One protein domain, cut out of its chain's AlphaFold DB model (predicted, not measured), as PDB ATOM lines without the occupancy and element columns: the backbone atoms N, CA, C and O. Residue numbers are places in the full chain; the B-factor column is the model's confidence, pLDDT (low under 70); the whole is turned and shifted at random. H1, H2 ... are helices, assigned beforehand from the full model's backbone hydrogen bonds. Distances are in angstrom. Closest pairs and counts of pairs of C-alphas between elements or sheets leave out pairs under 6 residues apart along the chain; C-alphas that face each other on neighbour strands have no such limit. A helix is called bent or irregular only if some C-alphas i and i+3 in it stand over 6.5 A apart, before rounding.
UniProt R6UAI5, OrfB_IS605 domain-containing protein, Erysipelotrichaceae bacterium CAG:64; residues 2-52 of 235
ATOM      1  N   GLN A   2      -5.466 -12.689 -29.688       73.44
ATOM      2  CA  GLN A   2      -6.037 -13.980 -29.247       73.44
ATOM      3  C   GLN A   2      -7.463 -13.864 -28.668       73.44
ATOM      4  O   GLN A   2      -8.329 -14.657 -29.016       73.44
ATOM      5  N   HIS A   3      -7.740 -12.818 -27.884       83.06
ATOM      6  CA  HIS A   3      -9.086 -12.542 -27.358       83.06
ATOM      7  C   HIS A   3     -10.140 -12.305 -28.454       83.06
ATOM      8  O   HIS A   3     -11.277 -12.744 -28.321       83.06
ATOM      9  N   LEU A   4      -9.763 -11.640 -29.552       84.50
ATOM     10  CA  LEU A   4     -10.683 -11.315 -30.646       84.50
ATOM     11  C   LEU A   4     -10.977 -12.552 -31.511       84.50
ATOM     12  O   LEU A   4     -12.122 -12.796 -31.870       84.50
ATOM     13  N   ASP A   5      -9.946 -13.361 -31.784       86.44
ATOM     14  CA  ASP A   5     -10.082 -14.672 -32.437       86.44
ATOM     15  C   ASP A   5     -11.015 -15.595 -31.632       86.44
ATOM     16  O   ASP A   5     -11.971 -16.150 -32.174       86.44
ATOM     17  N   GLY A   6     -10.789 -15.701 -30.317       88.12
ATOM     18  CA  GLY A   6     -11.652 -16.468 -29.419       88.12
ATOM     19  C   GLY A   6     -13.097 -15.968 -29.420       88.12
ATOM     20  O   GLY A   6     -14.019 -16.765 -29.566       88.12
ATOM     21  N   PHE A   7     -13.302 -14.651 -29.338       90.88
ATOM     22  CA  PHE A   7     -14.632 -14.046 -29.371       90.88
ATOM     23  C   PHE A   7     -15.406 -14.382 -30.654       90.88
ATOM     24  O   PHE A   7     -16.550 -14.831 -30.571       90.88
ATOM     25  N   PHE A   8     -14.795 -14.221 -31.833       90.81
ATOM     26  CA  PHE A   8     -15.473 -14.524 -33.098       90.81
ATOM     27  C   PHE A   8     -15.779 -16.011 -33.268       90.81
ATOM     28  O   PHE A   8     -16.841 -16.358 -33.785       90.81
ATOM     29  N   LYS A   9     -14.898 -16.893 -32.782       89.25
ATOM     30  CA  LYS A   9     -15.149 -18.341 -32.763       89.25
ATOM     31  C   LYS A   9     -16.310 -18.716 -31.843       89.25
ATOM     32  O   LYS A   9     -17.131 -19.537 -32.244       89.25
ATOM     33  N   LEU A  10     -16.377 -18.128 -30.646       93.06
ATOM     34  CA  LEU A  10     -17.446 -18.365 -29.665       93.06
ATOM     35  C   LEU A  10     -18.807 -17.863 -30.153       93.06
ATOM     36  O   LEU A  10     -19.826 -18.484 -29.886       93.06
ATOM     37  N   ARG A  11     -18.821 -16.738 -30.871       92.75
ATOM     38  CA  ARG A  11     -20.030 -16.158 -31.471       92.75
ATOM     39  C   ARG A  11     -20.441 -16.817 -32.787       92.75
ATOM     40  O   ARG A  11     -21.405 -16.361 -33.390       92.75
ATOM     41  N   ASP A  12     -19.683 -17.816 -33.229       88.75
ATOM     42  CA  ASP A  12     -19.791 -18.456 -34.538       88.75
ATOM     43  C   ASP A  12     -20.002 -17.456 -35.684       88.75
ATOM     44  O   ASP A  12     -20.919 -17.551 -36.497       88.75
ATOM     45  N   GLN A  13     -19.164 -16.417 -35.697       90.88
ATOM     46  CA  GLN A  13     -19.357 -15.300 -36.608       90.88
ATOM     47  C   GLN A  13     -19.132 -15.753 -38.059       90.88
ATOM     48  O   GLN A  13     -18.079 -16.296 -38.398       90.88
ATOM     49  N   ILE A  14     -20.138 -15.515 -38.906       87.44
ATOM     50  CA  ILE A  14     -20.239 -16.078 -40.261       87.44
ATOM     51  C   ILE A  14     -19.033 -15.695 -41.128       87.44
ATOM     52  O   ILE A  14     -18.392 -16.572 -41.707       87.44
ATOM     53  N   ASP A  15     -18.668 -14.412 -41.173       83.25
ATOM     54  CA  ASP A  15     -17.556 -13.928 -42.006       83.25
ATOM     55  C   ASP A  15     -16.207 -14.501 -41.547       83.25
ATOM     56  O   ASP A  15     -15.361 -14.879 -42.356       83.25
ATOM     57  N   TYR A  16     -16.024 -14.635 -40.235       86.50
ATOM     58  CA  TYR A  16     -14.842 -15.198 -39.602       86.50
ATOM     59  C   TYR A  16     -14.740 -16.709 -39.807       86.50
ATOM     60  O   TYR A  16     -13.653 -17.274 -39.740       86.50
ATOM     61  N   ARG A  17     -15.850 -17.408 -40.041       85.94
ATOM     62  CA  ARG A  17     -15.850 -18.845 -40.354       85.94
ATOM     63  C   ARG A  17     -15.741 -19.117 -41.854       85.94
ATOM     64  O   ARG A  17     -15.364 -20.224 -42.228       85.94
ATOM     65  N   ALA A  18     -16.016 -18.120 -42.696       83.00
ATOM     66  CA  ALA A  18     -16.041 -18.264 -44.149       83.00
ATOM     67  C   ALA A  18     -14.658 -18.520 -44.780       83.00
ATOM     68  O   ALA A  18     -14.574 -19.114 -45.854       83.00
ATOM     69  N   LEU A  19     -13.563 -18.100 -44.134       82.06
ATOM     70  CA  LEU A  19     -12.194 -18.376 -44.597       82.06
ATOM     71  C   LEU A  19     -11.476 -19.385 -43.684       82.06
ATOM     72  O   LEU A  19     -11.878 -19.599 -42.538       82.06
ATOM     73  N   PRO A  20     -10.354 -19.981 -44.134       83.69
ATOM     74  CA  PRO A  20      -9.462 -20.724 -43.250       83.69
ATOM     75  C   PRO A  20      -9.033 -19.891 -42.043       83.69
ATOM     76  O   PRO A  20      -8.669 -18.727 -42.200       83.69
ATOM     77  N   ALA A  21      -8.971 -20.512 -40.861       84.38
ATOM     78  CA  ALA A  21      -8.647 -19.833 -39.602       84.38
ATOM     79  C   ALA A  21      -7.406 -18.924 -39.694       84.38
ATOM     80  O   ALA A  21      -7.442 -17.782 -39.244       84.38
ATOM     81  N   GLN A  22      -6.340 -19.389 -40.352       86.12
ATOM     82  CA  GLN A  22      -5.112 -18.612 -40.541       86.12
ATOM     83  C   GLN A  22      -5.328 -17.340 -41.379       86.12
ATOM     84  O   GLN A  22      -4.749 -16.295 -41.091       86.12
ATOM     85  N   ALA A  23      -6.162 -17.419 -42.420       86.75
ATOM     86  CA  ALA A  23      -6.476 -16.274 -43.264       86.75
ATOM     87  C   ALA A  23      -7.291 -15.231 -42.483       86.75
ATOM     88  O   ALA A  23      -6.975 -14.045 -42.553       86.75
ATOM     89  N   ASN A  24      -8.258 -15.658 -41.663       88.12
ATOM     90  CA  ASN A  24      -9.010 -14.736 -40.805       88.12
ATOM     91  C   ASN A  24      -8.133 -14.077 -39.745       88.12
ATOM     92  O   ASN A  24      -8.223 -12.871 -39.527       88.12
ATOM     93  N   GLN A  25      -7.241 -14.844 -39.118       88.12
ATOM     94  CA  GLN A  25      -6.278 -14.288 -38.171       88.12
ATOM     95  C   GLN A  25      -5.406 -13.217 -38.838       88.12
ATOM     96  O   GLN A  25      -5.201 -12.155 -38.251       88.12
ATOM     97  N   ASN A  26      -4.963 -13.431 -40.082       89.38
ATOM     98  CA  ASN A  26      -4.236 -12.414 -40.846       89.38
ATOM     99  C   ASN A  26      -5.073 -11.150 -41.099       89.38
ATOM    100  O   ASN A  26      -4.545 -10.049 -40.952       89.38
ATOM    101  N   VAL A  27      -6.367 -11.275 -41.415       89.25
ATOM    102  CA  VAL A  27      -7.272 -10.114 -41.547       89.25
ATOM    103  C   VAL A  27      -7.337  -9.323 -40.237       89.25
ATOM    104  O   VAL A  27      -7.210  -8.098 -40.241       89.25
ATOM    105  N   LEU A  28      -7.442 -10.012 -39.097       89.94
ATOM    106  CA  LEU A  28      -7.407  -9.364 -37.786       89.94
ATOM    107  C   LEU A  28      -6.052  -8.692 -37.504       89.94
ATOM    108  O   LEU A  28      -6.011  -7.598 -36.940       89.94
ATOM    109  N   HIS A  29      -4.941  -9.312 -37.914       90.19
ATOM    110  CA  HIS A  29      -3.604  -8.736 -37.762       90.19
ATOM    111  C   HIS A  29      -3.438  -7.468 -38.599       90.19
ATOM    112  O   HIS A  29      -2.842  -6.502 -38.121       90.19
ATOM    113  N   MET A  30      -3.986  -7.447 -39.816       90.06
ATOM    114  CA  MET A  30      -4.015  -6.250 -40.653       90.06
ATOM    115  C   MET A  30      -4.799  -5.125 -39.980       90.06
ATOM    116  O   MET A  30      -4.264  -4.032 -39.827       90.06
ATOM    117  N   LEU A  31      -6.009  -5.408 -39.487       90.44
ATOM    118  CA  LEU A  31      -6.815  -4.419 -38.771       90.44
ATOM    119  C   LEU A  31      -6.068  -3.853 -37.555       90.44
ATOM    120  O   LEU A  31      -6.027  -2.642 -37.350       90.44
ATOM    121  N   TYR A  32      -5.439  -4.720 -36.760       92.25
ATOM    122  CA  TYR A  32      -4.645  -4.291 -35.610       92.25
ATOM    123  C   TYR A  32      -3.462  -3.401 -36.020       92.25
ATOM    124  O   TYR A  32      -3.203  -2.375 -35.387       92.25
ATOM    125  N   ARG A  33      -2.756  -3.766 -37.096       92.81
ATOM    126  CA  ARG A  33      -1.659  -2.968 -37.657       92.81
ATOM    127  C   ARG A  33      -2.143  -1.598 -38.129       92.81
ATOM    128  O   ARG A  33      -1.449  -0.616 -37.869       92.81
ATOM    129  N   ASP A  34      -3.293  -1.522 -38.788       93.00
ATOM    130  CA  ASP A  34      -3.864  -0.262 -39.268       93.00
ATOM    131  C   ASP A  34      -4.177   0.675 -38.093       93.00
ATOM    132  O   ASP A  34      -3.776   1.838 -38.107       93.00
ATOM    133  N   TRP A  35      -4.780   0.154 -37.018       95.56
ATOM    134  CA  TRP A  35      -5.021   0.926 -35.794       95.56
ATOM    135  C   TRP A  35      -3.732   1.380 -35.109       95.56
ATOM    136  O   TRP A  35      -3.606   2.549 -34.748       95.56
ATOM    137  N   LYS A  36      -2.745   0.486 -34.963       95.94
ATOM    138  CA  LYS A  36      -1.438   0.841 -34.392       95.94
ATOM    139  C   LYS A  36      -0.756   1.944 -35.208       95.94
ATOM    140  O   LYS A  36      -0.191   2.870 -34.634       95.94
ATOM    141  N   SER A  37      -0.839   1.853 -36.535       95.62
ATOM    142  CA  SER A  37      -0.264   2.840 -37.453       95.62
ATOM    143  C   SER A  37      -0.993   4.182 -37.363       95.62
ATOM    144  O   SER A  37      -0.338   5.217 -37.340       95.62
ATOM    145  N   PHE A  38      -2.325   4.175 -37.240       96.81
ATOM    146  CA  PHE A  38      -3.119   5.384 -37.017       96.81
ATOM    147  C   PHE A  38      -2.709   6.114 -35.733       96.81
ATOM    148  O   PHE A  38      -2.444   7.310 -35.781       96.81
ATOM    149  N   PHE A  39      -2.610   5.412 -34.598       97.44
ATOM    150  CA  PHE A  39      -2.221   6.054 -33.338       97.44
ATOM    151  C   PHE A  39      -0.788   6.590 -33.373       97.44
ATOM    152  O   PHE A  39      -0.541   7.680 -32.860       97.44
ATOM    153  N   ALA A  40       0.138   5.867 -34.011       97.12
ATOM    154  CA  ALA A  40       1.504   6.344 -34.214       97.12
ATOM    155  C   ALA A  40       1.538   7.617 -35.077       97.12
ATOM    156  O   ALA A  40       2.154   8.604 -34.685       97.12
ATOM    157  N   ALA A  41       0.818   7.625 -36.204       96.81
ATOM    158  CA  ALA A  41       0.711   8.796 -37.070       96.81
ATOM    159  C   ALA A  41       0.039   9.978 -36.358       96.81
ATOM    160  O   ALA A  41       0.469  11.113 -36.513       96.81
ATOM    161  N   LEU A  42      -0.995   9.734 -35.546       97.50
ATOM    162  CA  LEU A  42      -1.671  10.780 -34.779       97.50
ATOM    163  C   LEU A  42      -0.751  11.401 -33.719       97.50
ATOM    164  O   LEU A  42      -0.815  12.606 -33.491       97.50
ATOM    165  N   ALA A  43       0.088  10.594 -33.066       97.56
ATOM    166  CA  ALA A  43       1.079  11.093 -32.117       97.56
ATOM    167  C   ALA A  43       2.148  11.951 -32.814       97.56
ATOM    168  O   ALA A  43       2.422  13.055 -32.351       97.56
ATOM    169  N   ASP A  44       2.689  11.490 -33.947       97.88
ATOM    170  CA  ASP A  44       3.676  12.254 -34.724       97.88
ATOM    171  C   ASP A  44       3.064  13.529 -35.323       97.88
ATOM    172  O   ASP A  44       3.682  14.582 -35.249       97.88
ATOM    173  N   TYR A  45       1.814  13.486 -35.795       97.38
ATOM    174  CA  TYR A  45       1.084  14.675 -36.248       97.38
ATOM    175  C   TYR A  45       0.932  15.723 -35.141       97.38
ATOM    176  O   TYR A  45       1.112  16.909 -35.391       97.38
ATOM    177  N   LYS A  46       0.619  15.309 -33.905       96.38
ATOM    178  CA  LYS A  46       0.510  16.242 -32.770       96.38
ATOM    179  C   LYS A  46       1.840  16.928 -32.448       96.38
ATOM    180  O   LYS A  46       1.822  18.075 -32.019       96.38
ATOM    181  N   ALA A  47       2.962  16.231 -32.630       97.50
ATOM    182  CA  ALA A  47       4.299  16.779 -32.410       97.50
ATOM    183  C   ALA A  47       4.808  17.609 -33.603       97.50
ATOM    184  O   ALA A  47       5.508  18.599 -33.407       97.50
ATOM    185  N   HIS A  48       4.446  17.214 -34.826       96.88
ATOM    186  CA  HIS A  48       4.944  17.776 -36.082       96.88
ATOM    187  C   HIS A  48       3.825  17.938 -37.127       96.88
ATOM    188  O   HIS A  48       3.803  17.206 -38.124       96.88
ATOM    189  N   PRO A  49       2.878  18.877 -36.935       95.19
ATOM    190  CA  PRO A  49       1.762  19.054 -37.865       95.19
ATOM    191  C   PRO A  49       2.209  19.419 -39.288       95.19
ATOM    192  O   PRO A  49       1.534  19.071 -40.252       95.19
ATOM    193  N   ASP A  50       3.356  20.086 -39.421       97.06
ATOM    194  CA  ASP A  50       3.962  20.552 -40.671       97.06
ATOM    195  C   ASP A  50       4.407  19.419 -41.612       97.06
ATOM    196  O   ASP A  50       4.454  19.611 -42.826       97.06
ATOM    197  N   LYS A  51       4.664  18.212 -41.082       96.25
ATOM    198  CA  LYS A  51       5.002  17.028 -41.895       96.25
ATOM    199  C   LYS A  51       3.810  16.468 -42.680       96.25
ATOM    200  O   LYS A  51       3.993  15.565 -43.499       96.25
ATOM    201  N   TYR A  52       2.594  16.944 -42.412       95.31
ATOM    202  CA  TYR A  52       1.359  16.348 -42.907       95.31
ATOM    203  C   TYR A  52       0.494  17.368 -43.643       95.31
ATOM    204  O   TYR A  52       0.222  18.457 -43.153       95.31
TER     205      TYR A  52
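AT A GLANCE: This is residues 2 to 52 of the 235 residues of the protein "OrfB_IS605 domain-containing protein" of Erysipelotrichaceae bacterium CAG:64 (UniProt R6UAI5). One long, straight helix, H3, makes the length of this rod, and two short helices, H1 and H2, form a small head beside its first turns. Beyond that head H3 sticks out with residues 29 to 40 and again with residues 45 to 47, and after it a short tail, residues 48 to 52, hooks back. The printed part has 51 residues with three named helices, in the order H1, H2, H3, and no named strand; its class is all helix. It is extended, with a radius of gyration of the C-alphas of 15.6 A, and the C-alphas span 45 by 16 by 15 A.

IN THESE COORDINATES: The printed part begins with H1, residues 2 to 10, which is 12.2 A from first to last C-alpha and starts with C-alpha 2 at (-6.037, -13.980, -29.247). Residues 11 to 13 lead to H2, residues 14 to 18, with C-alpha 14 at (-20.239, -16.078, -40.261). Residues 19 and 20 lead to H3, residues 21 to 47, the longest helix with 27 residues. H3 measures 39.5 A from C-alpha 21 at (-8.647, -19.833, -39.602) to C-alpha 47 at (4.299, 16.779, -32.410). No helix is bent or irregular.

HOW THE PARTS SIT: H1 and H2 only just touch, with 3 pairs of C-alphas within 8 A, and they touch only at the corner by their link; their closest C-alphas, those of Phe 8 and Tyr 16, are 6.6 A apart. H1 and H3 are close but not clearly touching, their closest C-alphas being those of Asp 5 and Gln 25 at 6.9 A. Their lines stand at a steep tilt of 45 degrees, and they run opposite ways. H2 and H3 are also close but not clearly touching, with the C-alphas of Tyr 16 and Asn 24 the closest at 6.0 A. In H1, H2 and H3 every O i to N i+4 pair is within hydrogen-bond range.

THE WHOLE: The two C-alphas farthest apart, those of Asp 12 and Asp 50, are 46.1 A from each other, and the first and last printed C-alphas, those of Gln 2 and Tyr 52, are 34.1 A apart. Residues 29 to 40 and residues 45 to 51, of which 45 to 47 belong to H3, stand free. The links from H1 to H2 and from H2 to H3 are tight, with 3 and 2 residues. The printed part has no cut. The mean pLDDT of the printed part is 90.9, and no printed residue is under 70.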